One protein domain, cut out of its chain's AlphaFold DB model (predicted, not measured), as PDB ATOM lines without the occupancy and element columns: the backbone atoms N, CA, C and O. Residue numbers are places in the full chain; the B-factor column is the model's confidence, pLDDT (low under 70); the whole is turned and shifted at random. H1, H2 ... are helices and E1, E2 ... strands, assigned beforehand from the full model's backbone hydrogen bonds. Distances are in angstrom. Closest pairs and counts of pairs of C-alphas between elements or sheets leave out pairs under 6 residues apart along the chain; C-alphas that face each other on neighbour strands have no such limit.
ATOM      1  N   PRO A 380      53.967 -32.596 -38.773       77.06
ATOM      2  CA  PRO A 380      52.680 -31.949 -38.582       77.06
ATOM      3  C   PRO A 380      51.712 -32.900 -37.875       77.06
ATOM      4  O   PRO A 380      51.650 -34.094 -38.182       77.06
ATOM      5  N   THR A 381      50.967 -32.360 -36.916       88.12
ATOM      6  CA  THR A 381      50.000 -33.109 -36.117       88.12
ATOM      7  C   THR A 381      48.576 -32.781 -36.559       88.12
ATOM      8  O   THR A 381      48.266 -31.643 -36.923       88.12
ATOM      9  N   TYR A 382      47.693 -33.781 -36.544       90.62
ATOM     10  CA  TYR A 382      46.350 -33.673 -37.123       90.62
ATOM     11  C   TYR A 382      45.274 -34.150 -36.148       90.62
ATOM     12  O   TYR A 382      45.507 -35.073 -35.370       90.62
ATOM     13  N   LEU A 383      44.093 -33.521 -36.209       90.50
ATOM     14  CA  LEU A 383      42.921 -33.874 -35.390       90.50
ATOM     15  C   LEU A 383      42.090 -35.008 -35.987       90.50
ATOM     16  O   LEU A 383      41.279 -35.612 -35.293       90.50
ATOM     17  N   CYS A 384      42.249 -35.298 -37.274       93.25
ATOM     18  CA  CYS A 384      41.630 -36.468 -37.860       93.25
ATOM     19  C   CYS A 384      42.495 -37.067 -38.961       93.25
ATOM     20  O   CYS A 384      43.340 -36.401 -39.570       93.25
ATOM     21  N   MET A 385      42.282 -38.358 -39.179       94.25
ATOM     22  CA  MET A 385      43.030 -39.163 -40.127       94.25
ATOM     23  C   MET A 385      42.068 -39.897 -41.046       94.25
ATOM     24  O   MET A 385      41.056 -40.428 -40.590       94.25
ATOM     25  N   HIS A 386      42.420 -39.984 -42.322       94.62
ATOM     26  CA  HIS A 386      41.848 -40.958 -43.239       94.62
ATOM     27  C   HIS A 386      42.806 -42.135 -43.372       94.62
ATOM     28  O   HIS A 386      44.002 -41.934 -43.562       94.62
ATOM     29  N   TYR A 387      42.288 -43.357 -43.319       95.19
ATOM     30  CA  TYR A 387      43.094 -44.560 -43.492       95.19
ATOM     31  C   TYR A 387      42.493 -45.495 -44.534       95.19
ATOM     32  O   TYR A 387      41.282 -45.506 -44.766       95.19
ATOM     33  N   THR A 388      43.352 -46.305 -45.151       93.50
ATOM     34  CA  THR A 388      42.954 -47.415 -46.017       93.50
ATOM     35  C   THR A 388      43.712 -48.684 -45.657       93.50
ATOM     36  O   THR A 388      44.892 -48.624 -45.316       93.50
ATOM     37  N   SER A 389      43.042 -49.833 -45.700       93.19
ATOM     38  CA  SER A 389      43.632 -51.125 -45.347       93.19
ATOM     39  C   SER A 389      44.420 -51.745 -46.502       93.19
ATOM     40  O   SER A 389      44.067 -51.599 -47.676       93.19
ATOM     41  N   ARG A 390      45.490 -52.469 -46.158       87.94
ATOM     42  CA  ARG A 390      46.409 -53.091 -47.117       87.94
ATOM     43  C   ARG A 390      45.806 -54.341 -47.763       87.94
ATOM     44  O   ARG A 390      45.226 -55.202 -47.101       87.94
ATOM     45  N   GLY A 391      45.976 -54.468 -49.081       85.62
ATOM     46  CA  GLY A 391      45.638 -55.677 -49.837       85.62
ATOM     47  C   GLY A 391      44.191 -56.145 -49.635       85.62
ATOM     48  O   GLY A 391      43.233 -55.407 -49.871       85.62
ATOM     49  N   VAL A 392      44.014 -57.398 -49.204       86.88
ATOM     50  CA  VAL A 392      42.691 -58.008 -48.965       86.88
ATOM     51  C   VAL A 392      42.121 -57.730 -47.570       86.88
ATOM     52  O   VAL A 392      40.933 -57.969 -47.370       86.88
ATOM     53  N   LEU A 393      42.878 -57.097 -46.669       89.38
ATOM     54  CA  LEU A 393      42.447 -56.833 -45.293       89.38
ATOM     55  C   LEU A 393      41.251 -55.866 -45.228       89.38
ATOM     56  O   LEU A 393      41.196 -54.915 -46.019       89.38
ATOM     57  N   PRO A 394      40.275 -56.075 -44.331       92.62
ATOM     58  CA  PRO A 394      39.187 -55.125 -44.116       92.62
ATOM     59  C   PRO A 394      39.695 -53.832 -43.462       92.62
ATOM     60  O   PRO A 394      40.744 -53.821 -42.815       92.62
ATOM     61  N   ALA A 395      38.932 -52.744 -43.602       91.69
ATOM     62  CA  ALA A 395      39.234 -51.458 -42.965       91.69
ATOM     63  C   ALA A 395      39.469 -51.602 -41.449       91.69
ATOM     64  O   ALA A 395      40.371 -50.972 -40.899       91.69
ATOM     65  N   ASP A 396      38.707 -52.483 -40.795       93.06
ATOM     66  CA  ASP A 396      38.794 -52.712 -39.354       93.06
ATOM     67  C   ASP A 396      40.184 -53.161 -38.893       93.06
ATOM     68  O   ASP A 396      40.612 -52.750 -37.825       93.06
ATOM     69  N   THR A 397      40.939 -53.919 -39.695       93.62
ATOM     70  CA  THR A 397      42.285 -54.364 -39.293       93.62
ATOM     71  C   THR A 397      43.251 -53.186 -39.149       93.62
ATOM     72  O   THR A 397      43.940 -53.067 -38.141       93.62
ATOM     73  N   CYS A 398      43.261 -52.273 -40.125       94.62
ATOM     74  CA  CYS A 398      44.059 -51.046 -40.049       94.62
ATOM     75  C   CYS A 398      43.578 -50.141 -38.899       94.62
ATOM     76  O   CYS A 398      44.382 -49.595 -38.151       94.62
ATOM     77  N   LYS A 399      42.256 -50.042 -38.706       94.88
ATOM     78  CA  LYS A 399      41.638 -49.282 -37.612       94.88
ATOM     79  C   LYS A 399      42.079 -49.769 -36.229       94.88
ATOM     80  O   LYS A 399      42.390 -48.931 -35.388       94.88
ATOM     81  N   GLU A 400      42.071 -51.080 -35.982       94.75
ATOM     82  CA  GLU A 400      42.464 -51.634 -34.680       94.75
ATOM     83  C   GLU A 400      43.942 -51.362 -34.381       94.75
ATOM     84  O   GLU A 400      44.250 -50.916 -33.279       94.75
ATOM     85  N   CYS A 401      44.834 -51.482 -35.372       95.50
ATOM     86  CA  CYS A 401      46.232 -51.085 -35.193       95.50
ATOM     87  C   CYS A 401      46.367 -49.599 -34.809       95.50
ATOM     88  O   CYS A 401      47.068 -49.253 -33.858       95.50
ATOM     89  N   ILE A 402      45.659 -48.702 -35.510       93.88
ATOM     90  CA  ILE A 402      45.726 -47.267 -35.200       93.88
ATOM     91  C   ILE A 402      45.211 -46.998 -33.780       93.88
ATOM     92  O   ILE A 402      45.814 -46.210 -33.051       93.88
ATOM     93  N   LYS A 403      44.124 -47.660 -33.366       91.94
ATOM     94  CA  LYS A 403      43.600 -47.551 -31.999       91.94
ATOM     95  C   LYS A 403      44.599 -48.035 -30.957       91.94
ATOM     96  O   LYS A 403      44.810 -47.327 -29.984       91.94
ATOM     97  N   GLU A 404      45.255 -49.169 -31.182       91.56
ATOM     98  CA  GLU A 404      46.274 -49.695 -30.268       91.56
ATOM     99  C   GLU A 404      47.430 -48.696 -30.064       91.56
ATOM    100  O   GLU A 404      47.900 -48.484 -28.943       91.56
ATOM    101  N   ILE A 405      47.847 -47.995 -31.123       89.56
ATOM    102  CA  ILE A 405      48.857 -46.929 -31.016       89.56
ATOM    103  C   ILE A 405      48.340 -45.735 -30.208       89.56
ATOM    104  O   ILE A 405      49.084 -45.174 -29.400       89.56
ATOM    105  N   ILE A 406      47.091 -45.321 -30.431       88.69
ATOM    106  CA  ILE A 406      46.472 -44.209 -29.695       88.69
ATOM    107  C   ILE A 406      46.367 -44.566 -28.205       88.69
ATOM    108  O   ILE A 406      46.797 -43.788 -27.352       88.69
ATOM    109  N   ASP A 407      45.875 -45.767 -27.900       86.31
ATOM    110  CA  ASP A 407      45.640 -46.259 -26.541       86.31
ATOM    111  C   ASP A 407      46.953 -46.510 -25.778       86.31
ATOM    112  O   ASP A 407      47.024 -46.287 -24.568       86.31
ATOM    113  N   SER A 408      48.018 -46.943 -26.466       83.94
ATOM    114  CA  SER A 408      49.326 -47.205 -25.845       83.94
ATOM    115  C   SER A 408      50.104 -45.937 -25.487       83.94
ATOM    116  O   SER A 408      50.885 -45.951 -24.532       83.94
ATOM    117  N   LYS A 409      49.909 -44.832 -26.218       73.88
ATOM    118  CA  LYS A 409      50.630 -43.569 -25.979       73.88
ATOM    119  C   LYS A 409      49.927 -42.631 -25.007       73.88
ATOM    120  O   LYS A 409      50.589 -41.763 -24.432       73.88
ATOM    121  N   HIS A 410      48.619 -42.773 -24.809       67.00
ATOM    122  CA  HIS A 410      47.836 -41.806 -24.047       67.00
ATOM    123  C   HIS A 410      47.067 -42.455 -22.897       67.00
ATOM    124  O   HIS A 410      46.269 -43.373 -23.055       67.00
ATOM    125  N   SER A 411      47.319 -41.957 -21.685       53.03
ATOM    126  CA  SER A 411      46.725 -42.444 -20.444       53.03
ATOM    127  C   SER A 411      45.197 -42.272 -20.437       53.03
ATOM    128  O   SER A 411      44.694 -41.211 -20.088       53.03
ATOM    129  N   ARG A 412      44.465 -43.341 -20.783       56.94
ATOM    130  CA  ARG A 412      43.042 -43.651 -20.491       56.94
ATOM    131  C   ARG A 412      41.931 -42.657 -20.892       56.94
ATOM    132  O   ARG A 412      40.772 -43.061 -20.819       56.94
ATOM    133  N   SER A 413      42.199 -41.418 -21.309       55.06
ATOM    134  CA  SER A 413      41.144 -40.420 -21.593       55.06
ATOM    135  C   SER A 413      40.865 -40.158 -23.075       55.06
ATOM    136  O   SER A 413      39.829 -39.572 -23.389       55.06
ATOM    137  N   GLN A 414      41.731 -40.592 -23.992       62.88
ATOM    138  CA  GLN A 414      41.525 -40.346 -25.418       62.88
ATOM    139  C   GLN A 414      40.703 -41.467 -26.048       62.88
ATOM    140  O   GLN A 414      41.147 -42.605 -26.146       62.88
ATOM    141  N   LYS A 415      39.489 -41.138 -26.495       69.38
ATOM    142  CA  LYS A 415      38.698 -42.009 -27.368       69.38
ATOM    143  C   LYS A 415      38.699 -41.411 -28.764       69.38
ATOM    144  O   LYS A 415      38.100 -40.363 -28.983       69.38
ATOM    145  N   GLY A 416      39.357 -42.090 -29.699       76.50
ATOM    146  CA  GLY A 416      39.215 -41.781 -31.116       76.50
ATOM    147  C   GLY A 416      37.847 -42.238 -31.622       76.50
ATOM    148  O   GLY A 416      37.518 -43.424 -31.534       76.50
ATOM    149  N   GLU A 417      37.037 -41.325 -32.157       86.62
ATOM    150  CA  GLU A 417      35.790 -41.699 -32.820       86.62
ATOM    151  C   GLU A 417      36.101 -42.198 -34.230       86.62
ATOM    152  O   GLU A 417      36.692 -41.492 -35.044       86.62
ATOM    153  N   THR A 418      35.711 -43.435 -34.532       88.06
ATOM    154  CA  THR A 418      36.001 -44.057 -35.828       88.06
ATOM    155  C   THR A 418      34.761 -44.133 -36.701       88.06
ATOM    156  O   THR A 418      33.688 -44.519 -36.229       88.06
ATOM    157  N   ARG A 419      34.919 -43.848 -37.993       89.06
ATOM    158  CA  ARG A 419      33.871 -43.964 -39.011       89.06
ATOM    159  C   ARG A 419      34.352 -44.808 -40.180       89.06
ATOM    160  O   ARG A 419      35.454 -44.619 -40.679       89.06
ATOM    161  N   ILE A 420      33.524 -45.753 -40.618       90.12
ATOM    162  CA  ILE A 420      33.816 -46.600 -41.779       90.12
ATOM    163  C   ILE A 420      33.229 -45.943 -43.030       90.12
ATOM    164  O   ILE A 420      32.018 -45.722 -43.112       90.12
ATOM    165  N   MET A 421      34.104 -45.661 -43.996       88.25
ATOM    166  CA  MET A 421      33.811 -44.939 -45.241       88.25
ATOM    167  C   MET A 421      33.549 -45.887 -46.416       88.25
ATOM    168  O   MET A 421      32.775 -45.586 -47.331       88.25
ATOM    169  N   SER A 422      34.199 -47.048 -46.382       90.38
ATOM    170  CA  SER A 422      34.032 -48.164 -47.309       90.38
ATOM    171  C   SER A 422      34.493 -49.463 -46.632       90.38
ATOM    172  O   SER A 422      34.978 -49.446 -45.506       90.38
ATOM    173  N   ARG A 423      34.442 -50.604 -47.335       90.12
ATOM    174  CA  ARG A 423      35.036 -51.863 -46.835       90.12
ATOM    175  C   ARG A 423      36.549 -51.775 -46.583       90.12
ATOM    176  O   ARG A 423      37.097 -52.630 -45.889       90.12
ATOM    177  N   LYS A 424      37.223 -50.790 -47.185       93.81
ATOM    178  CA  LYS A 424      38.684 -50.643 -47.204       93.81
ATOM    179  C   LYS A 424      39.181 -49.342 -46.601       93.81
ATOM    180  O   LYS A 424      40.387 -49.167 -46.514       93.81
ATOM    181  N   SER A 425      38.296 -48.429 -46.218       94.88
ATOM    182  CA  SER A 425      38.691 -47.108 -45.749       94.88
ATOM    183  C   SER A 425      37.826 -46.606 -44.610       94.88
ATOM    184  O   SER A 425      36.654 -46.975 -44.475       94.88
ATOM    185  N   GLY A 426      38.412 -45.734 -43.800       95.00
ATOM    186  CA  GLY A 426      37.750 -45.121 -42.667       95.00
ATOM    187  C   GLY A 426      38.343 -43.767 -42.296       95.00
ATOM    188  O   GLY A 426      39.380 -43.351 -42.812       95.00
ATOM    189  N   LEU A 427      37.659 -43.094 -41.379       94.88
ATOM    190  CA  LEU A 427      38.094 -41.880 -40.707       94.88
ATOM    191  C   LEU A 427      38.267 -42.157 -39.214       94.88
ATOM    192  O   LEU A 427      37.529 -42.957 -38.630       94.88
ATOM    193  N   ILE A 428      39.229 -41.483 -38.598       94.62
ATOM    194  CA  ILE A 428      39.409 -41.437 -37.145       94.62
ATOM    195  C   ILE A 428      39.474 -39.974 -36.740       94.62
ATOM    196  O   ILE A 428      40.323 -39.240 -37.242       94.62
ATOM    197  N   PHE A 429      38.584 -39.562 -35.846       93.19
ATOM    198  CA  PHE A 429      38.583 -38.250 -35.214       93.19
ATOM    199  C   PHE A 429      39.200 -38.361 -33.830       93.19
ATOM    200  O   PHE A 429      38.890 -39.281 -33.076       93.19
ATOM    201  N   LEU A 430      40.075 -37.423 -33.509       91.00
ATOM    202  CA  LEU A 430      40.887 -37.428 -32.305       91.00
ATOM    203  C   LEU A 430      40.538 -36.207 -31.467       91.00
ATOM    204  O   LEU A 430      40.245 -35.134 -31.996       91.00
ATOM    205  N   THR A 431      40.603 -36.365 -30.152       87.31
ATOM    206  CA  THR A 431      40.454 -35.244 -29.218       87.31
ATOM    207  C   THR A 431      41.707 -34.371 -29.168       87.31
ATOM    208  O   THR A 431      41.620 -33.196 -28.827       87.31
ATOM    209  N   GLU A 432      42.865 -34.927 -29.530       87.62
ATOM    210  CA  GLU A 432      44.157 -34.241 -29.558       87.62
ATOM    211  C   GLU A 432      44.877 -34.480 -30.887       87.62
ATOM    212  O   GLU A 432      44.626 -35.458 -31.594       87.62
ATOM    213  N   LYS A 433      45.770 -33.555 -31.255       89.31
ATOM    214  CA  LYS A 433      46.517 -33.645 -32.511       89.31
ATOM    215  C   LYS A 433      47.597 -34.720 -32.404       89.31
ATOM    216  O   LYS A 433      48.437 -34.643 -31.515       89.31
ATOM    217  N   LEU A 434      47.628 -35.659 -33.351       88.38
ATOM    218  CA  LEU A 434      48.624 -36.736 -33.384       88.38
ATOM    219  C   LEU A 434      49.552 -36.653 -34.603       88.38
ATOM    220  O   LEU A 434      49.112 -36.230 -35.677       88.38
ATOM    221  N   PRO A 435      50.818 -37.099 -34.473       88.62
ATOM    222  CA  PRO A 435      51.752 -37.213 -35.590       88.62
ATOM    223  C   PRO A 435      51.375 -38.413 -36.474       88.62
ATOM    224  O   PRO A 435      51.806 -39.546 -36.246       88.62
ATOM    225  N   VAL A 436      50.549 -38.162 -37.491       87.50
ATOM    226  CA  VAL A 436      49.943 -39.197 -38.349       87.50
ATOM    227  C   VAL A 436      50.984 -40.073 -39.042       87.50
ATOM    228  O   VAL A 436      50.770 -41.268 -39.205       87.50
ATOM    229  N   GLN A 437      52.141 -39.520 -39.396       81.81
ATOM    230  CA  GLN A 437      53.226 -40.256 -40.044       81.81
ATOM    231  C   GLN A 437      53.784 -41.358 -39.141       81.81
ATOM    232  O   GLN A 437      54.020 -42.468 -39.610       81.81
ATOM    233  N   LYS A 438      53.936 -41.083 -37.837       84.06
ATOM    234  CA  LYS A 438      54.387 -42.093 -36.868       84.06
ATOM    235  C   LYS A 438      53.358 -43.216 -36.746       84.06
ATOM    236  O   LYS A 438      53.737 -44.378 -36.671       84.06
ATOM    237  N   VAL A 439      52.069 -42.869 -36.757       89.12
ATOM    238  CA  VAL A 439      50.972 -43.852 -36.758       89.12
ATOM    239  C   VAL A 439      51.006 -44.697 -38.032       89.12
ATOM    240  O   VAL A 439      50.901 -45.916 -37.964       89.12
ATOM    241  N   ALA A 440      51.209 -44.066 -39.189       87.62
ATOM    242  CA  ALA A 440      51.267 -44.748 -40.474       87.62
ATOM    243  C   ALA A 440      52.426 -45.750 -40.561       87.62
ATOM    244  O   ALA A 440      52.227 -46.851 -41.060       87.62
ATOM    245  N   LEU A 441      53.608 -45.376 -40.054       81.06
ATOM    246  CA  LEU A 441      54.780 -46.253 -39.974       81.06
ATOM    247  C   LEU A 441      54.527 -47.465 -39.079       81.06
ATOM    248  O   LEU A 441      54.860 -48.580 -39.444       81.06
ATOM    249  N   GLN A 442      53.929 -47.246 -37.909       87.50
ATOM    250  CA  GLN A 442      53.681 -48.314 -36.941       87.50
ATOM    251  C   GLN A 442      52.552 -49.268 -37.368       87.50
ATOM    252  O   GLN A 442      52.493 -50.385 -36.867       87.50
ATOM    253  N   CYS A 443      51.673 -48.843 -38.280       91.56
ATOM    254  CA  CYS A 443      50.591 -49.665 -38.826       91.56
ATOM    255  C   CYS A 443      50.784 -50.057 -40.288       91.56
ATOM    256  O   CYS A 443      49.809 -50.433 -40.945       91.56
ATOM    257  N   ASP A 444      51.994 -49.957 -40.828       86.19
ATOM    258  CA  ASP A 444      52.224 -50.181 -42.248       86.19
ATOM    259  C   ASP A 444      51.818 -51.605 -42.669       86.19
ATOM    260  O   ASP A 444      51.176 -51.767 -43.698       86.19
ATOM    261  N   GLU A 445      52.054 -52.628 -41.845       87.56
ATOM    262  CA  GLU A 445      51.646 -54.012 -42.123       87.56
ATOM    263  C   GLU A 445      50.139 -54.162 -42.406       87.56
ATOM    264  O   GLU A 445      49.734 -54.978 -43.241       87.56
ATOM    265  N   PHE A 446      49.303 -53.340 -41.764       93.56
ATOM    266  CA  PHE A 446      47.842 -53.419 -41.845       93.56
ATOM    267  C   PHE A 446      47.225 -52.346 -42.746       93.56
ATOM    268  O   PHE A 446      46.137 -52.539 -43.306       93.56
ATOM    269  N   CYS A 447      47.905 -51.213 -42.898       91.62
ATOM    270  CA  CYS A 447      47.425 -50.035 -43.599       91.62
ATOM    271  C   CYS A 447      48.170 -49.840 -44.926       91.62
ATOM    272  O   CYS A 447      49.396 -49.847 -44.999       91.62
ATOM    273  N   ASP A 448      47.422 -49.620 -46.007       86.75
ATOM    274  CA  ASP A 448      48.000 -49.175 -47.283       86.75
ATOM    275  C   ASP A 448      48.366 -47.688 -47.211       86.75
ATOM    276  O   ASP A 448      49.337 -47.233 -47.814       86.75
ATOM    277  N   TRP A 449      47.568 -46.922 -46.462       88.62
ATOM    278  CA  TRP A 449      47.708 -45.477 -46.358       88.62
ATOM    279  C   TRP A 449      47.070 -44.942 -45.088       88.62
ATOM    280  O   TRP A 449      45.973 -45.369 -44.728       88.62
ATOM    281  N   VAL A 450      47.717 -43.957 -44.467       91.19
ATOM    282  CA  VAL A 450      47.148 -43.136 -43.395       91.19
ATOM    283  C   VAL A 450      47.548 -41.687 -43.666       91.19
ATOM    284  O   VAL A 450      48.733 -41.381 -43.771       91.19
ATOM    285  N   SER A 451      46.564 -40.804 -43.811       89.69
ATOM    286  CA  SER A 451      46.757 -39.385 -44.120       89.69
ATOM    287  C   SER A 451      46.081 -38.488 -43.102       89.69
ATOM    288  O   SER A 451      44.919 -38.698 -42.754       89.69
ATOM    289  N   GLY A 452      46.795 -37.449 -42.685       91.38
ATOM    290  CA  GLY A 452      46.277 -36.383 -41.847       91.38
ATOM    291  C   GLY A 452      45.412 -35.405 -42.633       91.38
ATOM    292  O   GLY A 452      45.723 -35.034 -43.769       91.38
ATOM    293  N   LEU A 453      44.320 -34.983 -42.005       92.56
ATOM    294  CA  LEU A 453      43.396 -33.989 -42.535       92.56
ATOM    295  C   LEU A 453      43.420 -32.749 -41.642       92.56
ATOM    296  O   LEU A 453      43.569 -32.837 -40.420       92.56
ATOM    297  N   THR A 454      43.297 -31.579 -42.257       91.38
ATOM    298  CA  THR A 454      43.334 -30.307 -41.534       91.38
ATOM    299  C   THR A 454      42.076 -30.090 -40.711       91.38
ATOM    300  O   THR A 454      41.039 -30.705 -40.947       91.38
ATOM    301  N   GLU A 455      42.167 -29.205 -39.722       92.06
ATOM    302  CA  GLU A 455      41.093 -28.971 -38.759       92.06
ATOM    303  C   GLU A 455      39.763 -28.579 -39.420       92.06
ATOM    304  O   GLU A 455      38.722 -29.113 -39.046       92.06
ATOM    305  N   ASP A 456      39.786 -27.717 -40.438       92.75
ATOM    306  CA  ASP A 456      38.568 -27.308 -41.145       92.75
ATOM    307  C   ASP A 456      37.949 -28.455 -41.952       92.75
ATOM    308  O   ASP A 456      36.727 -28.614 -41.969       92.75
ATOM    309  N   VAL A 457      38.785 -29.315 -42.547       93.81
ATOM    310  CA  VAL A 457      38.327 -30.548 -43.199       93.81
ATOM    311  C   VAL A 457      37.723 -31.500 -42.165       93.81
ATOM    312  O   VAL A 457      36.635 -32.024 -42.388       93.81
ATOM    313  N   CYS A 458      38.363 -31.687 -41.008       93.50
ATOM    314  CA  CYS A 458      37.835 -32.520 -39.925       93.50
ATOM    315  C   CYS A 458      36.483 -32.015 -39.414       93.50
ATOM    316  O   CYS A 458      35.554 -32.805 -39.266       93.50
ATOM    317  N   ARG A 459      36.357 -30.701 -39.193       94.06
ATOM    318  CA  ARG A 459      35.120 -30.063 -38.729       94.06
ATOM    319  C   ARG A 459      33.986 -30.260 -39.730       94.06
ATOM    320  O   ARG A 459      32.878 -30.618 -39.340       94.06
ATOM    321  N   LEU A 460      34.264 -30.083 -41.023       94.06
ATOM    322  CA  LEU A 460      33.292 -30.376 -42.073       94.06
ATOM    323  C   LEU A 460      32.846 -31.842 -42.029       94.06
ATOM    324  O   LEU A 460      31.651 -32.113 -42.053       94.06
ATOM    325  N   LEU A 461      33.789 -32.782 -41.949       93.00
ATOM    326  CA  LEU A 461      33.484 -34.214 -41.925       93.00
ATOM    327  C   LEU A 461      32.631 -34.597 -40.710       93.00
ATOM    328  O   LEU A 461      31.671 -35.346 -40.860       93.00
ATOM    329  N   GLN A 462      32.917 -34.036 -39.533       91.88
ATOM    330  CA  GLN A 462      32.083 -34.212 -38.340       91.88
ATOM    331  C   GLN A 462      30.659 -33.682 -38.559       91.88
ATOM    332  O   GLN A 462      29.698 -34.366 -38.217       91.88
ATOM    333  N   ASN A 463      30.512 -32.510 -39.184       90.75
ATOM    334  CA  ASN A 463      29.199 -31.935 -39.490       90.75
ATOM    335  C   ASN A 463      28.400 -32.788 -40.487       90.75
ATOM    336  O   ASN A 463      27.192 -32.952 -40.344       90.75
ATOM    337  N   ILE A 464      29.063 -33.362 -41.493       88.50
ATOM    338  CA  ILE A 464      28.416 -34.264 -42.457       88.50
ATOM    339  C   ILE A 464      27.879 -35.510 -41.742       88.50
ATOM    340  O   ILE A 464      26.783 -35.984 -42.039       88.50
ATOM    341  N   GLU A 465      28.637 -36.046 -40.789       81.56
ATOM    342  CA  GLU A 465      28.239 -37.219 -40.012       81.56
ATOM    343  C   GLU A 465      27.051 -36.917 -39.089       81.56
ATOM    344  O   GLU A 465      26.099 -37.701 -39.043       81.56
ATOM    345  N   THR A 466      27.053 -35.775 -38.394       84.12
ATOM    346  CA  THR A 466      25.930 -35.386 -37.523       84.12
ATOM    347  C   THR A 466      24.649 -35.166 -38.323       84.12
ATOM    348  O   THR A 466      23.592 -35.645 -37.915       84.12
ATOM    349  N   MET A 467      24.737 -34.553 -39.509       81.94
ATOM    350  CA  MET A 467      23.586 -34.365 -40.401       81.94
ATOM    351  C   MET A 467      23.006 -35.689 -40.923       81.94
ATOM    352  O   MET A 467      21.792 -35.808 -41.082       81.94
ATOM    353  N   ASN A 468      23.848 -36.697 -41.169       77.56
ATOM    354  CA  ASN A 468      23.414 -37.994 -41.699       77.56
ATOM    355  C   ASN A 468      22.938 -38.986 -40.623       77.56
ATOM    356  O   ASN A 468      22.329 -39.997 -40.967       77.56
ATOM    357  N   SER A 469      23.188 -38.721 -39.337       74.88
ATOM    358  CA  SER A 469      22.874 -39.655 -38.240       74.88
ATOM    359  C   SER A 469      21.390 -39.689 -37.827       74.88
ATOM    360  O   SER A 469      21.030 -40.451 -36.938       74.88
ATOM    361  N   GLY A 470      20.510 -38.941 -38.504       58.47
ATOM    362  CA  GLY A 470      19.058 -39.175 -38.465       58.47
ATOM    363  C   GLY A 470      18.219 -38.265 -37.559       58.47
ATOM    364  O   GLY A 470      17.004 -38.271 -37.707       58.47
ATOM    365  N   ASP A 471      18.817 -37.418 -36.717       54.41
ATOM    366  CA  ASP A 471      18.057 -36.571 -35.771       54.41
ATOM    367  C   ASP A 471      17.720 -35.159 -36.287       54.41
ATOM    368  O   ASP A 471      17.129 -34.350 -35.574       54.41
ATOM    369  N   GLU A 480      17.810 -29.441 -52.833       93.44
ATOM    370  CA  GLU A 480      18.041 -28.994 -54.201       93.44
ATOM    371  C   GLU A 480      19.106 -29.883 -54.857       93.44
ATOM    372  O   GLU A 480      20.146 -30.178 -54.268       93.44
ATOM    373  N   GLU A 481      18.823 -30.352 -56.071       95.00
ATOM    374  CA  GLU A 481      19.720 -31.222 -56.823       95.00
ATOM    375  C   GLU A 481      20.321 -30.457 -57.995       95.00
ATOM    376  O   GLU A 481      19.611 -29.897 -58.830       95.00
ATOM    377  N   TYR A 482      21.643 -30.500 -58.098       96.69
ATOM    378  CA  TYR A 482      22.393 -29.834 -59.148       96.69
ATOM    379  C   TYR A 482      23.005 -30.858 -60.100       96.69
ATOM    380  O   TYR A 482      23.489 -31.921 -59.694       96.69
ATOM    381  N   HIS A 483      23.039 -30.528 -61.390       95.69
ATOM    382  CA  HIS A 483      23.879 -31.255 -62.336       95.69
ATOM    383  C   HIS A 483      25.354 -31.068 -61.968       95.69
ATOM    384  O   HIS A 483      25.768 -29.984 -61.548       95.69
ATOM    385  N   PHE A 484      26.164 -32.109 -62.175       94.56
ATOM    386  CA  PHE A 484      27.594 -32.079 -61.852       94.56
ATOM    387  C   PHE A 484      28.314 -30.883 -62.495       94.56
ATOM    388  O   PHE A 484      29.023 -30.152 -61.811       94.56
ATOM    389  N   VAL A 485      28.068 -30.620 -63.785       94.06
ATOM    390  CA  VAL A 485      28.671 -29.482 -64.501       94.06
ATOM    391  C   VAL A 485      28.319 -28.133 -63.867       94.06
ATOM    392  O   VAL A 485      29.183 -27.262 -63.767       94.06
ATOM    393  N   THR A 486      27.089 -27.969 -63.379       95.31
ATOM    394  CA  THR A 486      26.632 -26.740 -62.719       95.31
ATOM    395  C   THR A 486      27.368 -26.529 -61.400       95.31
ATOM    396  O   THR A 486      27.891 -25.440 -61.164       95.31
ATOM    397  N   ALA A 487      27.489 -27.580 -60.583       95.62
ATOM    398  CA  ALA A 487      28.223 -27.529 -59.318       95.62
ATOM    399  C   ALA A 487      29.710 -27.192 -59.530       95.62
ATOM    400  O   ALA A 487      30.240 -26.291 -58.880       95.62
ATOM    401  N   ILE A 488      30.378 -27.847 -60.490       95.12
ATOM    402  CA  ILE A 488      31.789 -27.560 -60.796       95.12
ATOM    403  C   ILE A 488      31.969 -26.143 -61.341       95.12
ATOM    404  O   ILE A 488      32.911 -25.452 -60.951       95.12
ATOM    405  N   THR A 489      31.063 -25.682 -62.208       93.75
ATOM    406  CA  THR A 489      31.105 -24.313 -62.739       93.75
ATOM    407  C   THR A 489      31.014 -23.303 -61.602       93.75
ATOM    408  O   THR A 489      31.839 -22.396 -61.540       93.75
ATOM    409  N   TYR A 490      30.088 -23.499 -60.659       94.44
ATOM    410  CA  TYR A 490      29.957 -22.635 -59.489       94.44
ATOM    411  C   TYR A 490      31.222 -22.633 -58.624       94.44
ATOM    412  O   TYR A 490      31.752 -21.562 -58.325       94.44
ATOM    413  N   LEU A 491      31.751 -23.807 -58.265       93.44
ATOM    414  CA  LEU A 491      32.973 -23.911 -57.460       93.44
ATOM    415  C   LEU A 491      34.177 -23.246 -58.146       93.44
ATOM    416  O   LEU A 491      34.990 -22.604 -57.485       93.44
ATOM    417  N   SER A 492      34.243 -23.311 -59.477       90.75
ATOM    418  CA  SER A 492      35.306 -22.690 -60.277       90.75
ATOM    419  C   SER A 492      35.261 -21.159 -60.289       90.75
ATOM    420  O   SER A 492      36.281 -20.526 -60.554       90.75
ATOM    421  N   THR A 493      34.112 -20.536 -59.991       90.19
ATOM    422  CA  THR A 493      34.005 -19.063 -59.935       90.19
ATOM    423  C   THR A 493      34.694 -18.448 -58.719       90.19
ATOM    424  O   THR A 493      34.906 -17.236 -58.695       90.19
ATOM    425  N   LYS A 494      35.067 -19.259 -57.719       78.94
ATOM    426  CA  LYS A 494      35.723 -18.811 -56.486       78.94
ATOM    427  C   LYS A 494      37.194 -19.241 -56.493       78.94
ATOM    428  O   LYS A 494      37.527 -20.300 -55.964       78.94
ATOM    429  N   PRO A 495      38.102 -18.455 -57.101       57.94
ATOM    430  CA  PRO A 495      39.512 -18.805 -57.142       57.94
ATOM    431  C   PRO A 495      40.145 -18.549 -55.776       57.94
ATOM    432  O   PRO A 495      40.458 -17.410 -55.432       57.94
ATOM    433  N   VAL A 496      40.382 -19.610 -55.008       66.88
ATOM    434  CA  VAL A 496      41.258 -19.524 -53.843       66.88
ATOM    435  C   VAL A 496      42.185 -20.734 -53.837       66.88
ATOM    436  O   VAL A 496      41.751 -21.874 -53.718       66.88
ATOM    437  N   THR A 497      43.484 -20.476 -53.983       66.50
ATOM    438  CA  THR A 497      44.552 -21.489 -54.052       66.50
ATOM    439  C   THR A 497      44.693 -22.332 -52.781       66.50
ATOM    440  O   THR A 497      45.409 -23.326 -52.788       66.50
ATOM    441  N   SER A 498      44.002 -21.957 -51.703       77.94
ATOM    442  CA  SER A 498      44.015 -22.609 -50.392       77.94
ATOM    443  C   SER A 498      42.712 -23.337 -50.048       77.94
ATOM    444  O   SER A 498      42.429 -23.556 -48.873       77.94
ATOM    445  N   HIS A 499      41.863 -23.647 -51.032       89.12
ATOM    446  CA  HIS A 499      40.595 -24.335 -50.786       89.12
ATOM    447  C   HIS A 499      40.519 -25.673 -51.520       89.12
ATOM    448  O   HIS A 499      40.980 -25.818 -52.650       89.12
ATOM    449  N   LEU A 500      39.915 -26.648 -50.850       93.12
ATOM    450  CA  LEU A 500      39.492 -27.928 -51.393       93.12
ATOM    451  C   LEU A 500      38.021 -27.837 -51.788       93.12
ATOM    452  O   LEU A 500      37.236 -27.130 -51.161       93.12
ATOM    453  N   TRP A 501      37.634 -28.581 -52.810       95.81
ATOM    454  CA  TRP A 501      36.245 -28.762 -53.187       95.81
ATOM    455  C   TRP A 501      35.664 -29.957 -52.460       95.81
ATOM    456  O   TRP A 501      36.217 -31.058 -52.510       95.81
ATOM    457  N   TYR A 502      34.528 -29.732 -51.819       96.69
ATOM    458  CA  TYR A 502      33.677 -30.766 -51.268       96.69
ATOM    459  C   TYR A 502      32.471 -30.961 -52.184       96.69
ATOM    460  O   TYR A 502      31.805 -29.996 -52.557       96.69
ATOM    461  N   LEU A 503      32.210 -32.212 -52.558       97.25
ATOM    462  CA  LEU A 503      31.088 -32.613 -53.402       97.25
ATOM    463  C   LEU A 503      30.350 -33.774 -52.748       97.25
ATOM    464  O   LEU A 503      30.927 -34.849 -52.582       97.25
ATOM    465  N   GLN A 504      29.075 -33.570 -52.436       96.62
ATOM    466  CA  GLN A 504      28.156 -34.571 -51.912       96.62
ATOM    467  C   GLN A 504      27.171 -34.971 -53.005       96.62
ATOM    468  O   GLN A 504      26.453 -34.144 -53.572       96.62
ATOM    469  N   PHE A 505      27.146 -36.260 -53.310       95.75
ATOM    470  CA  PHE A 505      26.330 -36.824 -54.369       95.75
ATOM    471  C   PHE A 505      25.024 -37.366 -53.795       95.75
ATOM    472  O   PHE A 505      24.941 -37.745 -52.622       95.75
ATOM    473  N   LYS A 506      24.002 -37.429 -54.646       94.44
ATOM    474  CA  LYS A 506      22.719 -38.038 -54.314       94.44
ATOM    475  C   LYS A 506      22.901 -39.507 -53.907       94.44
ATOM    476  O   LYS A 506      23.638 -40.274 -54.537       94.44
ATOM    477  N   GLN A 507      22.212 -39.899 -52.839       89.62
ATOM    478  CA  GLN A 507      22.125 -41.298 -52.426       89.62
ATOM    479  C   GLN A 507      21.136 -42.067 -53.317       89.62
ATOM    480  O   GLN A 507      20.182 -41.513 -53.853       89.62
ATOM    481  N   GLY A 508      21.384 -43.358 -53.490       86.69
ATOM    482  CA  GLY A 508      20.641 -44.271 -54.358       86.69
ATOM    483  C   GLY A 508      21.280 -45.654 -54.284       86.69
ATOM    484  O   GLY A 508      22.237 -45.829 -53.542       86.69
ATOM    485  N   GLU A 509      20.841 -46.628 -55.064       84.88
ATOM    486  CA  GLU A 509      21.453 -47.969 -55.118       84.88
ATOM    487  C   GLU A 509      21.803 -48.340 -56.567       84.88
ATOM    488  O   GLU A 509      21.467 -47.598 -57.494       84.88
ATOM    489  N   GLY A 510      22.526 -49.447 -56.762       87.88
ATOM    490  CA  GLY A 510      22.848 -49.986 -58.088       87.88
ATOM    491  C   GLY A 510      23.642 -49.013 -58.965       87.88
ATOM    492  O   GLY A 510      24.739 -48.587 -58.598       87.88
ATOM    493  N   ASP A 511      23.065 -48.642 -60.108       88.81
ATOM    494  CA  ASP A 511      23.704 -47.840 -61.163       88.81
ATOM    495  C   ASP A 511      24.257 -46.500 -60.666       88.81
ATOM    496  O   ASP A 511      25.291 -46.033 -61.139       88.81
ATOM    497  N   MET A 512      23.607 -45.876 -59.678       90.00
ATOM    498  CA  MET A 512      24.080 -44.605 -59.126       90.00
ATOM    499  C   MET A 512      25.355 -44.781 -58.287       90.00
ATOM    500  O   MET A 512      26.195 -43.881 -58.252       90.00
ATOM    501  N   GLU A 513      25.524 -45.929 -57.619       92.00
ATOM    502  CA  GLU A 513      26.757 -46.244 -56.891       92.00
ATOM    503  C   GLU A 513      27.917 -46.481 -57.856       92.00
ATOM    504  O   GLU A 513      29.011 -45.955 -57.646       92.00
ATOM    505  N   GLU A 514      27.671 -47.258 -58.915       92.00
ATOM    506  CA  GLU A 514      28.661 -47.544 -59.957       92.00
ATOM    507  C   GLU A 514      29.071 -46.245 -60.665       92.00
ATOM    508  O   GLU A 514      30.257 -45.928 -60.730       92.00
ATOM    509  N   ALA A 515      28.100 -45.411 -61.056       92.75
ATOM    510  CA  ALA A 515      28.352 -44.103 -61.654       92.75
ATOM    511  C   ALA A 515      29.159 -43.172 -60.731       92.75
ATOM    512  O   ALA A 515      30.051 -42.460 -61.198       92.75
ATOM    513  N   PHE A 516      28.872 -43.167 -59.421       95.19
ATOM    514  CA  PHE A 516      29.653 -42.398 -58.448       95.19
ATOM    515  C   PHE A 516      31.095 -42.905 -58.367       95.19
ATOM    516  O   PHE A 516      32.018 -42.095 -58.420       95.19
ATOM    517  N   LYS A 517      31.301 -44.223 -58.248       94.25
ATOM    518  CA  LYS A 517      32.644 -44.820 -58.167       94.25
ATOM    519  C   LYS A 517      33.464 -44.510 -59.410       94.25
ATOM    520  O   LYS A 517      34.621 -44.108 -59.286       94.25
ATOM    521  N   ASP A 518      32.852 -44.638 -60.581       91.69
ATOM    522  CA  ASP A 518      33.481 -44.324 -61.855       91.69
ATOM    523  C   ASP A 518      33.891 -42.852 -61.890       91.69
ATOM    524  O   ASP A 518      35.073 -42.548 -62.051       91.69
ATOM    525  N   LEU A 519      32.962 -41.929 -61.624       94.31
ATOM    526  CA  LEU A 519      33.252 -40.496 -61.621       94.31
ATOM    527  C   LEU A 519      34.306 -40.103 -60.573       94.31
ATOM    528  O   LEU A 519      35.222 -39.340 -60.884       94.31
ATOM    529  N   ALA A 520      34.220 -40.636 -59.355       94.88
ATOM    530  CA  ALA A 520      35.195 -40.408 -58.289       94.88
ATOM    531  C   ALA A 520      36.601 -40.847 -58.706       94.88
ATOM    532  O   ALA A 520      37.577 -40.117 -58.503       94.88
ATOM    533  N   PHE A 521      36.706 -42.013 -59.345       91.38
ATOM    534  CA  PHE A 521      37.959 -42.493 -59.904       91.38
ATOM    535  C   PHE A 521      38.477 -41.561 -61.010       91.38
ATOM    536  O   PHE A 521      39.656 -41.209 -61.018       91.38
ATOM    537  N   CYS A 522      37.612 -41.111 -61.920       89.56
ATOM    538  CA  CYS A 522      37.980 -40.189 -62.998       89.56
ATOM    539  C   CYS A 522      38.533 -38.866 -62.467       89.56
ATOM    540  O   CYS A 522      39.579 -38.399 -62.919       89.56
ATOM    541  N   ILE A 523      37.858 -38.295 -61.470       91.94
ATOM    542  CA  ILE A 523      38.282 -37.079 -60.782       91.94
ATOM    543  C   ILE A 523      39.653 -37.290 -60.131       91.94
ATOM    544  O   ILE A 523      40.553 -36.483 -60.341       91.94
ATOM    545  N   ALA A 524      39.864 -38.397 -59.415       87.19
ATOM    546  CA  ALA A 524      41.153 -38.723 -58.798       87.19
ATOM    547  C   ALA A 524      42.307 -38.877 -59.811       87.19
ATOM    548  O   ALA A 524      43.483 -38.701 -59.476       87.19
ATOM    549  N   VAL A 525      41.993 -39.187 -61.072       80.00
ATOM    550  CA  VAL A 525      42.977 -39.239 -62.162       80.00
ATOM    551  C   VAL A 525      43.334 -37.853 -62.707       80.00
ATOM    552  O   VAL A 525      44.369 -37.731 -63.360       80.00
ATOM    553  N   VAL A 526      42.574 -36.795 -62.408       82.25
ATOM    554  CA  VAL A 526      42.896 -35.409 -62.826       82.25
ATOM    555  C   VAL A 526      43.060 -34.410 -61.693       82.25
ATOM    556  O   VAL A 526      43.509 -33.299 -61.934       82.25
ATOM    557  N   SER A 527      42.766 -34.816 -60.465       87.44
ATOM    558  CA  SER A 527      42.896 -34.007 -59.258       87.44
ATOM    559  C   SER A 527      43.478 -34.839 -58.113       87.44
ATOM    560  O   SER A 527      43.568 -36.066 -58.204       87.44
ATOM    561  N   ASN A 528      43.901 -34.172 -57.046       87.25
ATOM    562  CA  ASN A 528      44.264 -34.814 -55.792       87.25
ATOM    563  C   ASN A 528      43.000 -34.977 -54.949       87.25
ATOM    564  O   ASN A 528      42.318 -33.996 -54.666       87.25
ATOM    565  N   ALA A 529      42.672 -36.207 -54.560       92.19
ATOM    566  CA  ALA A 529      41.586 -36.466 -53.620       92.19
ATOM    567  C   ALA A 529      42.165 -36.654 -52.218       92.19
ATOM    568  O   ALA A 529      43.198 -37.294 -52.065       92.19
ATOM    569  N   TYR A 530      41.490 -36.124 -51.207       93.31
ATOM    570  CA  TYR A 530      41.888 -36.190 -49.798       93.31
ATOM    571  C   TYR A 530      40.978 -37.117 -49.001       93.31
ATOM    572  O   TYR A 530      41.427 -37.799 -48.087       93.31
ATOM    573  N   VAL A 531      39.695 -37.166 -49.365       95.25
ATOM    574  CA  VAL A 531      38.710 -38.054 -48.744       95.25
ATOM    575  C   VAL A 531      37.772 -38.581 -49.814       95.25
ATOM    576  O   VAL A 531      37.304 -37.822 -50.666       95.25
ATOM    577  N   VAL A 532      37.488 -39.881 -49.753       95.31
ATOM    578  CA  VAL A 532      36.517 -40.549 -50.618       95.31
ATOM    579  C   VAL A 532      35.593 -41.403 -49.761       95.31
ATOM    580  O   VAL A 532      36.038 -42.331 -49.086       95.31
ATOM    581  N   SER A 533      34.297 -41.104 -49.818       94.94
ATOM    582  CA  SER A 533      33.256 -41.876 -49.146       94.94
ATOM    583  C   SER A 533      32.398 -42.607 -50.157       94.94
ATOM    584  O   SER A 533      31.641 -41.965 -50.877       94.94
ATOM    585  N   VAL A 534      32.454 -43.940 -50.194       93.69
ATOM    586  CA  VAL A 534      31.476 -44.720 -50.975       93.69
ATOM    587  C   VAL A 534      30.148 -44.781 -50.237       93.69
ATOM    588  O   VAL A 534      29.101 -44.601 -50.852       93.69
ATOM    589  N   ARG A 535      30.192 -44.976 -48.912       91.94
ATOM    590  CA  ARG A 535      28.998 -45.102 -48.073       91.94
ATOM    591  C   ARG A 535      28.128 -43.850 -48.112       91.94
ATOM    592  O   ARG A 535      26.926 -43.954 -48.313       91.94
ATOM    593  N   LEU A 536      28.737 -42.682 -47.911       92.31
ATOM    594  CA  LEU A 536      28.023 -41.405 -47.913       92.31
ATOM    595  C   LEU A 536      28.097 -40.695 -49.260       92.31
ATOM    596  O   LEU A 536      27.442 -39.682 -49.411       92.31
ATOM    597  N   ARG A 537      28.837 -41.216 -50.247       94.56
ATOM    598  CA  ARG A 537      28.962 -40.650 -51.603       94.56
ATOM    599  C   ARG A 537      29.390 -39.198 -51.619       94.56
ATOM    600  O   ARG A 537      28.706 -38.335 -52.161       94.56
ATOM    601  N   TYR A 538      30.551 -38.937 -51.050       96.06
ATOM    602  CA  TYR A 538      31.170 -37.632 -51.176       96.06
ATOM    603  C   TYR A 538      32.652 -37.728 -51.466       96.06
ATOM    604  O   TYR A 538      33.293 -38.766 -51.270       96.06
ATOM    605  N   LEU A 539      33.182 -36.604 -51.928       96.62
ATOM    606  CA  LEU A 539      34.584 -36.428 -52.233       96.62
ATOM    607  C   LEU A 539      35.071 -35.080 -51.701       96.62
ATOM    608  O   LEU A 539      34.374 -34.075 -51.831       96.62
ATOM    609  N   ILE A 540      36.290 -35.066 -51.164       96.62
ATOM    610  CA  ILE A 540      37.048 -33.844 -50.875       96.62
ATOM    611  C   ILE A 540      38.309 -33.872 -51.732       96.62
ATOM    612  O   ILE A 540      39.064 -34.844 -51.678       96.62
ATOM    613  N   MET A 541      38.533 -32.841 -52.542       95.31
ATOM    614  CA  MET A 541      39.562 -32.842 -53.589       95.31
ATOM    615  C   MET A 541      40.134 -31.453 -53.865       95.31
ATOM    616  O   MET A 541      39.527 -30.447 -53.512       95.31
ATOM    617  N   SER A 542      41.271 -31.376 -54.550       91.31
ATOM    618  CA  SER A 542      41.758 -30.107 -55.096       91.31
ATOM    619  C   SER A 542      40.856 -29.611 -56.241       91.31
ATOM    620  O   SER A 542      40.274 -30.429 -56.966       91.31
ATOM    621  N   PRO A 543      40.779 -28.287 -56.459       91.06
ATOM    622  CA  PRO A 543      40.140 -27.708 -57.636       91.06
ATOM    623  C   PRO A 543      40.680 -28.297 -58.943       91.06
ATOM    624  O   PRO A 543      41.878 -28.552 -59.074       91.06
ATOM    625  N   PHE A 544      39.805 -28.491 -59.928       89.31
ATOM    626  CA  PHE A 544      40.167 -29.017 -61.245       89.31
ATOM    627  C   PHE A 544      39.278 -28.424 -62.342       89.31
ATOM    628  O   PHE A 544      38.149 -28.017 -62.095       89.31
ATOM    629  N   ASP A 545      39.758 -28.406 -63.583       85.94
ATOM    630  CA  ASP A 545      38.936 -27.982 -64.721       85.94
ATOM    631  C   ASP A 545      38.047 -29.141 -65.208       85.94
ATOM    632  O   ASP A 545      38.534 -30.216 -65.576       85.94
ATOM    633  N   TYR A 546      36.732 -28.892 -65.203       88.88
ATOM    634  CA  TYR A 546      35.671 -29.804 -65.636       88.88
ATOM    635  C   TYR A 546      35.961 -30.471 -66.982       88.88
ATOM    636  O   TYR A 546      35.704 -31.668 -67.142       88.88
ATOM    637  N   LYS A 547      36.535 -29.730 -67.942       86.88
ATOM    638  CA  LYS A 547      36.827 -30.254 -69.281       86.88
ATOM    639  C   LYS A 547      37.751 -31.465 -69.221       86.88
ATOM    640  O   LYS A 547      37.620 -32.358 -70.054       86.88
ATOM    641  N   HIS A 548      38.642 -31.548 -68.233       81.19
ATOM    642  CA  HIS A 548      39.519 -32.707 -68.070       81.19
ATOM    643  C   HIS A 548      38.761 -33.950 -67.643       81.19
ATOM    644  O   HIS A 548      38.985 -35.008 -68.217       81.19
ATOM    645  N   VAL A 549      37.830 -33.829 -66.697       85.38
ATOM    646  CA  VAL A 549      36.994 -34.966 -66.289       85.38
ATOM    647  C   VAL A 549      36.101 -35.406 -67.446       85.38
ATOM    648  O   VAL A 549      36.062 -36.593 -67.749       85.38
ATOM    649  N   ALA A 550      35.468 -34.459 -68.144       84.94
ATOM    650  CA  ALA A 550      34.585 -34.749 -69.274       84.94
ATOM    651  C   ALA A 550      35.312 -35.395 -70.470       84.94
ATOM    652  O   ALA A 550      34.733 -36.211 -71.179       84.94
ATOM    653  N   THR A 551      36.591 -35.068 -70.692       79.00
ATOM    654  CA  THR A 551      37.408 -35.701 -71.750       79.00
ATOM    655  C   THR A 551      37.773 -37.148 -71.399       79.00
ATOM    656  O   THR A 551      38.057 -37.965 -72.270       79.00
ATOM    657  N   ILE A 552      37.825 -37.454 -70.105       75.00
ATOM    658  CA  ILE A 552      38.337 -38.717 -69.577       75.00
ATOM    659  C   ILE A 552      37.218 -39.716 -69.324       75.00
ATOM    660  O   ILE A 552      37.427 -40.917 -69.496       75.00
ATOM    661  N   CYS A 553      36.051 -39.225 -68.924       81.94
ATOM    662  CA  CYS A 553      34.922 -40.051 -68.558       81.94
ATOM    663  C   CYS A 553      33.633 -39.505 -69.138       81.94
ATOM    664  O   CYS A 553      33.372 -38.303 -69.101       81.94
ATOM    665  N   ASN A 554      32.804 -40.429 -69.618       84.38
ATOM    666  CA  ASN A 554      31.420 -40.133 -69.920       84.38
ATOM    667  C   ASN A 554      30.681 -39.966 -68.589       84.38
ATOM    668  O   ASN A 554      30.467 -40.949 -67.881       84.38
ATOM    669  N   ILE A 555      30.391 -38.723 -68.208       87.06
ATOM    670  CA  ILE A 555      29.757 -38.401 -66.927       87.06
ATOM    671  C   ILE A 555      28.272 -38.750 -67.049       87.06
ATOM    672  O   ILE A 555      27.576 -38.079 -67.811       87.06
ATOM    673  N   PRO A 556      27.762 -39.762 -66.328       85.94
ATOM    674  CA  PRO A 556      26.383 -40.189 -66.503       85.94
ATOM    675  C   PRO A 556      25.395 -39.101 -66.074       85.94
ATOM    676  O   PRO A 556      25.536 -38.518 -64.996       85.94
ATOM    677  N   ASP A 557      24.331 -38.901 -66.853       89.06
ATOM    678  CA  ASP A 557      23.276 -37.932 -66.535       89.06
ATOM    679  C   ASP A 557      22.503 -38.272 -65.255       89.06
ATOM    680  O   ASP A 557      21.775 -37.422 -64.750       89.06
ATOM    681  N   ILE A 558      22.655 -39.481 -64.700       91.19
ATOM    682  CA  ILE A 558      22.076 -39.873 -63.406       91.19
ATOM    683  C   ILE A 558      22.801 -39.225 -62.213       91.19
ATOM    684  O   ILE A 558      22.248 -39.154 -61.115       91.19
ATOM    685  N   ILE A 559      24.021 -38.711 -62.409       93.94
ATOM    686  CA  ILE A 559      24.782 -38.054 -61.348       93.94
ATOM    687  C   ILE A 559      24.125 -36.725 -60.964       93.94
ATOM    688  O   ILE A 559      23.949 -35.813 -61.781       93.94
ATOM    689  N   ARG A 560      23.794 -36.600 -59.678       95.69
ATOM    690  CA  ARG A 560      23.243 -35.392 -59.061       95.69
ATOM    691  C   ARG A 560      24.058 -35.033 -57.828       95.69
ATOM    692  O   ARG A 560      24.409 -35.912 -57.040       95.69
ATOM    693  N   ILE A 561      24.356 -33.749 -57.681       96.69
ATOM    694  CA  ILE A 561      25.019 -33.174 -56.514       96.69
ATOM    695  C   ILE A 561      23.939 -32.591 -55.615       96.69
ATOM    696  O   ILE A 561      23.151 -31.766 -56.063       96.69
ATOM    697  N   THR A 562      23.892 -33.032 -54.365       95.69
ATOM    698  CA  THR A 562      22.946 -32.520 -53.364       95.69
ATOM    699  C   THR A 562      23.547 -31.398 -52.538       95.69
ATOM    700  O   THR A 562      22.822 -30.574 -51.993       95.69
ATOM    701  N   HIS A 563      24.876 -31.347 -52.441       95.62
ATOM    702  CA  HIS A 563      25.567 -30.286 -51.732       95.62
ATOM    703  C   HIS A 563      27.017 -30.157 -52.217       95.62
ATOM    704  O   HIS A 563      27.652 -31.139 -52.604       95.62
ATOM    705  N   PHE A 564      27.537 -28.935 -52.234       95.81
ATOM    706  CA  PHE A 564      28.917 -28.649 -52.601       95.81
ATOM    707  C   PHE A 564      29.409 -27.405 -51.869       95.81
ATOM    708  O   PHE A 564      28.637 -26.470 -51.655       95.81
ATOM    709  N   ASP A 565      30.691 -27.380 -51.514       95.25
ATOM    710  CA  ASP A 565      31.292 -26.223 -50.849       95.25
ATOM    711  C   ASP A 565      32.806 -26.125 -51.092       95.25
ATOM    712  O   ASP A 565      33.448 -27.070 -51.561       95.25
ATOM    713  N   ASN A 566      33.375 -24.964 -50.771       93.75
ATOM    714  CA  ASN A 566      34.813 -24.760 -50.675       93.75
ATOM    715  C   ASN A 566      35.239 -24.873 -49.211       93.75
ATOM    716  O   ASN A 566      34.745 -24.160 -48.347       93.75
ATOM    717  N   VAL A 567      36.212 -25.730 -48.952       93.50
ATOM    718  CA  VAL A 567      36.715 -26.026 -47.613       93.50
ATOM    719  C   VAL A 567      38.127 -25.497 -47.534       93.50
ATOM    720  O   VAL A 567      38.937 -25.811 -48.404       93.50
ATOM    721  N   TYR A 568      38.450 -24.705 -46.518       91.81
ATOM    722  CA  TYR A 568      39.825 -24.255 -46.350       91.81
ATOM    723  C   TYR A 568      40.738 -25.473 -46.175       91.81
ATOM    724  O   TYR A 568      40.525 -26.317 -45.306       91.81
ATOM    725  N   SER A 569      41.742 -25.591 -47.043       83.81
ATOM    726  CA  SER A 569      42.641 -26.739 -47.054       83.81
ATOM    727  C   SER A 569      43.534 -26.752 -45.825       83.81
ATOM    728  O   SER A 569      44.027 -27.812 -45.462       83.81
ATOM    729  N   GLY A 570      43.758 -25.593 -45.196       81.62
ATOM    730  CA  GLY A 570      44.797 -25.416 -44.197       81.62
ATOM    731  C   GLY A 570      46.192 -25.627 -44.779       81.62
ATOM    732  O   GLY A 570      46.397 -25.663 -45.996       81.62
ATOM    733  N   ILE A 571      47.156 -25.761 -43.878       65.69
ATOM    734  CA  ILE A 571      48.550 -26.023 -44.211       65.69
ATOM    735  C   ILE A 571      48.735 -27.552 -44.309       65.69
ATOM    736  O   ILE A 571      48.521 -28.263 -43.331       65.69
ATOM    737  N   PHE A 572      49.105 -28.035 -45.501       67.75
ATOM    738  CA  PHE A 572      49.499 -29.421 -45.818       67.75
ATOM    739  C   PHE A 572      48.478 -30.553 -45.554       67.75
ATOM    740  O   PHE A 572      48.839 -31.548 -44.926       67.75
ATOM    741  N   PRO A 573      47.230 -30.516 -46.065       77.00
ATOM    742  CA  PRO A 573      46.443 -31.747 -46.110       77.00
ATOM    743  C   PRO A 573      47.177 -32.792 -46.966       77.00
ATOM    744  O   PRO A 573      47.780 -32.457 -47.990       77.00
ATOM    745  N   GLN A 574      47.129 -34.058 -46.557       80.88
ATOM    746  CA  GLN A 574      47.812 -35.138 -47.270       80.88
ATOM    747  C   GLN A 574      46.848 -35.808 -48.257       80.88
ATOM    748  O   GLN A 574      45.844 -36.376 -47.820       80.88
ATOM    749  N   PRO A 575      47.101 -35.741 -49.579       86.31
ATOM    750  CA  PRO A 575      46.228 -36.381 -50.552       86.31
ATOM    751  C   PRO A 575      46.340 -37.903 -50.451       86.31
ATOM    752  O   PRO A 575      47.376 -38.445 -50.083       86.31
ATOM    753  N   LEU A 576      45.276 -38.602 -50.818       84.81
ATOM    754  CA  LEU A 576      45.265 -40.052 -50.934       84.81
ATOM    755  C   LEU A 576      46.087 -40.492 -52.140       84.81
ATOM    756  O   LEU A 576      46.007 -39.898 -53.221       84.81
ATOM    757  N   SER A 577      46.806 -41.604 -51.992       81.06
ATOM    758  CA  SER A 577      47.397 -42.262 -53.152       81.06
ATOM    759  C   SER A 577      46.298 -42.777 -54.086       81.06
ATOM    760  O   SER A 577      45.214 -43.180 -53.654       81.06
ATOM    761  N   LEU A 578      46.580 -42.825 -55.391       81.19
ATOM    762  CA  LEU A 578      45.618 -43.362 -56.361       81.19
ATOM    763  C   LEU A 578      45.224 -44.814 -56.032       81.19
ATOM    764  O   LEU A 578      44.085 -45.206 -56.272       81.19
ATOM    765  N   GLN A 579      46.152 -45.590 -55.461       81.12
ATOM    766  CA  GLN A 579      45.894 -46.948 -54.985       81.12
ATOM    767  C   GLN A 579      44.884 -46.960 -53.829       81.12
ATOM    768  O   GLN A 579      43.890 -47.681 -53.898       81.12
ATOM    769  N   SER A 580      45.069 -46.090 -52.834       85.00
ATOM    770  CA  SER A 580      44.137 -45.920 -51.709       85.00
ATOM    771  C   SER A 580      42.735 -45.557 -52.186       85.00
ATOM    772  O   SER A 580      41.741 -46.076 -51.678       85.00
ATOM    773  N   ILE A 581      42.644 -44.693 -53.202       89.56
ATOM    774  CA  ILE A 581      41.372 -44.305 -53.815       89.56
ATOM    775  C   ILE A 581      40.723 -45.511 -54.493       89.56
ATOM    776  O   ILE A 581      39.561 -45.799 -54.223       89.56
ATOM    777  N   THR A 582      41.458 -46.266 -55.318       88.31
ATOM    778  CA  THR A 582      40.905 -47.476 -55.953       88.31
ATOM    779  C   THR A 582      40.439 -48.507 -54.930       88.31
ATOM    780  O   THR A 582      39.350 -49.058 -55.086       88.31
ATOM    781  N   SER A 583      41.200 -48.705 -53.850       87.31
ATOM    782  CA  SER A 583      40.831 -49.595 -52.748       87.31
ATOM    783  C   SER A 583      39.559 -49.115 -52.049       87.31
ATOM    784  O   SER A 583      38.637 -49.904 -51.851       87.31
ATOM    785  N   SER A 584      39.464 -47.815 -51.749       91.69
ATOM    786  CA  SER A 584      38.288 -47.197 -51.115       91.69
ATOM    787  C   SER A 584      37.033 -47.318 -51.980       91.69
ATOM    788  O   SER A 584      35.944 -47.559 -51.469       91.69
ATOM    789  N   LEU A 585      37.184 -47.191 -53.301       93.06
ATOM    790  CA  LEU A 585      36.097 -47.339 -54.270       93.06
ATOM    791  C   LEU A 585      35.711 -48.808 -54.524       93.06
ATOM    792  O   LEU A 585      34.674 -49.067 -55.132       93.06
ATOM    793  N   GLY A 586      36.511 -49.770 -54.052       90.00
ATOM    794  CA  GLY A 586      36.315 -51.194 -54.324       90.00
ATOM    795  C   GLY A 586      36.641 -51.594 -55.765       90.00
ATOM    796  O   GLY A 586      36.140 -52.609 -56.239       90.00
ATOM    797  N   ILE A 587      37.467 -50.809 -56.463       86.06
ATOM    798  CA  ILE A 587      37.888 -51.075 -57.841       86.06
ATOM    799  C   ILE A 587      39.091 -52.019 -57.796       86.06
ATOM    800  O   ILE A 587      40.207 -51.601 -57.476       86.06
ATOM    801  N   SER A 588      38.886 -53.300 -58.113       73.12
ATOM    802  CA  SER A 588      39.992 -54.255 -58.243       73.12
ATOM    803  C   SER A 588      40.616 -54.169 -59.639       73.12
ATOM    804  O   SER A 588      39.972 -53.750 -60.601       73.12
ATOM    805  N   GLY A 589      41.874 -54.600 -59.790       58.84
ATOM    806  CA  GLY A 589      42.589 -54.568 -61.077       58.84
ATOM    807  C   GLY A 589      41.897 -55.316 -62.232       58.84
ATOM    808  O   GLY A 589      42.252 -55.089 -63.385       58.84
ATOM    809  N   HIS A 590      40.906 -56.167 -61.939       52.19
ATOM    810  CA  HIS A 590      40.107 -56.914 -62.920       52.19
ATOM    811  C   HIS A 590      38.697 -56.344 -63.146       52.19
ATOM    812  O   HIS A 590      38.047 -56.712 -64.114       52.19
ATOM    813  N   THR A 591      38.236 -55.434 -62.286       53.91
ATOM    814  CA  THR A 591      36.893 -54.822 -62.327       53.91
ATOM    815  C   THR A 591      36.996 -53.306 -62.474       53.91
ATOM    816  O   THR A 591      36.273 -52.542 -61.840       53.91
ATOM    817  N   GLY A 592      37.951 -52.856 -63.293       55.56
ATOM    818  CA  GLY A 592      38.057 -51.442 -63.641       55.56
ATOM    819  C   GLY A 592      36.723 -50.913 -64.190       55.56
ATOM    820  O   GLY A 592      35.988 -51.697 -64.792       55.56
ATOM    821  N   PRO A 593      36.421 -49.612 -64.019       56.34
ATOM    822  CA  PRO A 593      35.222 -48.981 -64.570       56.34
ATOM    823  C   PRO A 593      34.943 -49.459 -65.994       56.34
ATOM    824  O   PRO A 593      35.876 -49.506 -66.807       56.34
ATOM    825  N   LYS A 594      33.691 -49.814 -66.312       54.38
ATOM    826  CA  LYS A 594      33.299 -50.374 -67.626       54.38
ATOM    827  C   LYS A 594      33.758 -49.495 -68.794       54.38
ATOM    828  O   LYS A 594      34.163 -50.014 -69.835       54.38
ATOM    829  N   ILE A 595      33.817 -48.178 -68.566       51.66
ATOM    830  CA  ILE A 595      34.358 -47.150 -69.473       51.66
ATOM    831  C   ILE A 595      35.788 -47.480 -69.954       51.66
ATOM    832  O   ILE A 595      36.180 -47.087 -71.046       51.66
ATOM    833  N   PHE A 596      36.574 -48.239 -69.186       49.16
ATOM    834  CA  PHE A 596      37.952 -48.608 -69.529       49.16
ATOM    835  C   PHE A 596      38.120 -50.037 -70.049       49.16
ATOM    836  O   PHE A 596      39.204 -50.369 -70.535       49.16
ATOM    837  N   ILE A 597      37.086 -50.874 -69.939       45.00
ATOM    838  CA  ILE A 597      37.088 -52.253 -70.451       45.00
ATOM    839  C   ILE A 597      36.541 -52.288 -71.889       45.00
ATOM    840  O   ILE A 597      37.046 -53.054 -72.706       45.00
ATOM    841  N   SER A 598      35.593 -51.405 -72.232       40.62
ATOM    842  CA  SER A 598      34.938 -51.381 -73.553       40.62
ATOM    843  C   SER A 598      35.878 -51.095 -74.733       40.62
ATOM    844  O   SER A 598      35.659 -51.633 -75.810       40.62
ATOM    845  N   ASP A 599      36.952 -50.321 -74.556       40.66
ATOM    846  CA  ASP A 599      37.884 -49.993 -75.655       40.66
ATOM    847  C   ASP A 599      38.947 -51.085 -75.912       40.66
ATOM    848  O   ASP A 599      39.919 -50.862 -76.638       40.66
ATOM    849  N   ARG A 600      38.826 -52.260 -75.276       38.25
ATOM    850  CA  ARG A 600      39.839 -53.332 -75.321       38.25
ATOM    851  C   ARG A 600      39.342 -54.711 -75.760       38.25
ATOM    852  O   ARG A 600      40.129 -55.650 -75.691       38.25
ATOM    853  N   LEU A 601      38.096 -54.844 -76.215       29.50
ATOM    854  CA  LEU A 601      37.563 -56.126 -76.706       29.50
ATOM    855  C   LEU A 601      37.094 -56.118 -78.174       29.50
ATOM    856  O   LEU A 601      36.646 -57.153 -78.649       29.50
ATOM    857  N   GLU A 602      37.274 -55.018 -78.916       28.77
ATOM    858  CA  GLU A 602      36.988 -54.961 -80.368       28.77
ATOM    859  C   GLU A 602      38.134 -54.362 -81.218       28.77
ATOM    860  O   GLU A 602      37.909 -53.766 -82.272       28.77
ATOM    861  N   GLN A 603      39.386 -54.537 -80.784       30.83
ATOM    862  CA  GLN A 603      40.597 -54.461 -81.623       30.83
ATOM    863  C   GLN A 603      41.578 -55.531 -81.166       30.83
ATOM    864  O   GLN A 603      42.309 -56.048 -82.039       30.83
TER     865      GLN A 603
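AT A GLANCE: This is residues 380 to 471 and 480 to 603 of the 603 residues of an uncharacterized protein of Albugo candida (UniProt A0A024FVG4). Two small lobes sit side by side, each built on a four-stranded sheet; the sheets come close where edge strand E6 meets E1 and E3 of the first, and H3 packs between them. H1 covers the far face of the first sheet, with H2 beside the strands on that same face, H4 and H5 cover the far face of the second, H7 packs on both lobes, and residues 597 to 603 stick out. The printed part has 216 residues in the order E1 H1 E2 E3 H2 E4 H3 H4 E5 H5 E6 E7 H6 E8 H7 H8, eight named helices and eight named strands, mixed in class. The sheets run E2 E3 E1 E4 and E6 E7 E5 E8, both antiparallel. The whole is compact, with a radius of gyration of the C-alphas of 17.4 A and spans of 57 by 40 by 34 A.

IN THESE COORDINATES: In the first sheet E1 is residues 381 to 389, 21.2 A long from C-alpha 381 at (50.000, -33.109, -36.117); E2 is 417 to 420, E3 is 425 to 435, 19.3 A, and E4 is 447 to 453, 16.6 A. E1 bends by 76 degrees at residue 384 and E3 by 120 degrees at residue 432. H1 is residues 395 to 409, 21.9 A, H2 is 436 to 442, and H3 is 455 to 468, 20.1 A. In the second sheet E5 is residues 499 to 505, 19.3 A, E6 is 529 to 533, E7 is 538 to 541, and E8 is 560 to 568, 23.7 A, with a bend of 50 degrees at residue 563. H4 is residues 484 to 492, H5 is 511 to 526, 22.9 A, H6 is 546 to 552, H7 is 578 to 585, and H8 is 594 to 600, ending at C-alpha 600 (39.839, -53.332, -75.321).

HOW THE PARTS SIT: The first sheet is strongly twisted; within hydrogen-bond range are N 419 and O 427 of the hairpin E2 and E3, 2.8 A, N 428 and O 385 of E3 and E1, 2.9 A, and N 386 and O 451 of E1 and E4, 2.8 A. It has three layers, helices on both faces: H1 and H2 on one, H3 and H7 on the other. H1 runs along the strands at a height over the sheet of 8.8 A. H1 and H2 only just touch, with 3 pairs of C-alphas within 8 A, the closest Ile 402 and Val 439, 6.5 A. H3 is also on the second sheet, at a height of 10.3 A, on the opposite face to H4 and H5. There N 533 and O 538 of the hairpin E6 and E7, 2.9 A, N 503 and O 539 of E5 and E7, 2.9 A, and N 502 and O 565 of E5 and E8, 2.9 A, are within hydrogen-bond range. The closest C-alphas of E1 and E6 are those of His 386 and Val 531, 7.0 A. H5 touches H7, closest C-alphas Lys 517 and Leu 585, 5.8 A, at a shallow tilt of 12 degrees, opposite ways. With residues 522 to 526 alone it touches H6, Ile 523 to Val 549, 6.0 A; H6 is on neither sheet. Four split strand-helix-strand units, two strands running the same way with another between them, have right-handed crossovers: E1 H1 E2, E3 H2 E4, E5 H5 E6 and E7 H6 E8. Every O i to N i+4 pair is within range in H1 to H7; H8 has 1 of 3, and 2 of 4 O i to N i+3 pairs.

THE WHOLE: The C-alphas farthest apart are those of Ser 411 and Gln 603, 62.6 A. Residues 472 to 479 are not printed, and C-alphas 471 and 480 are 19.9 A apart across this cut between H3 and H4. Of the links that are printed whole, none is long. H8 touches no helix but is near H5; residues 597 to 603, of which 597 to 600 belong to H8, stand free. The mean pLDDT of the printed part is 85.0; 28 residues are under 70, among them 410 to 415 and 589 to 603.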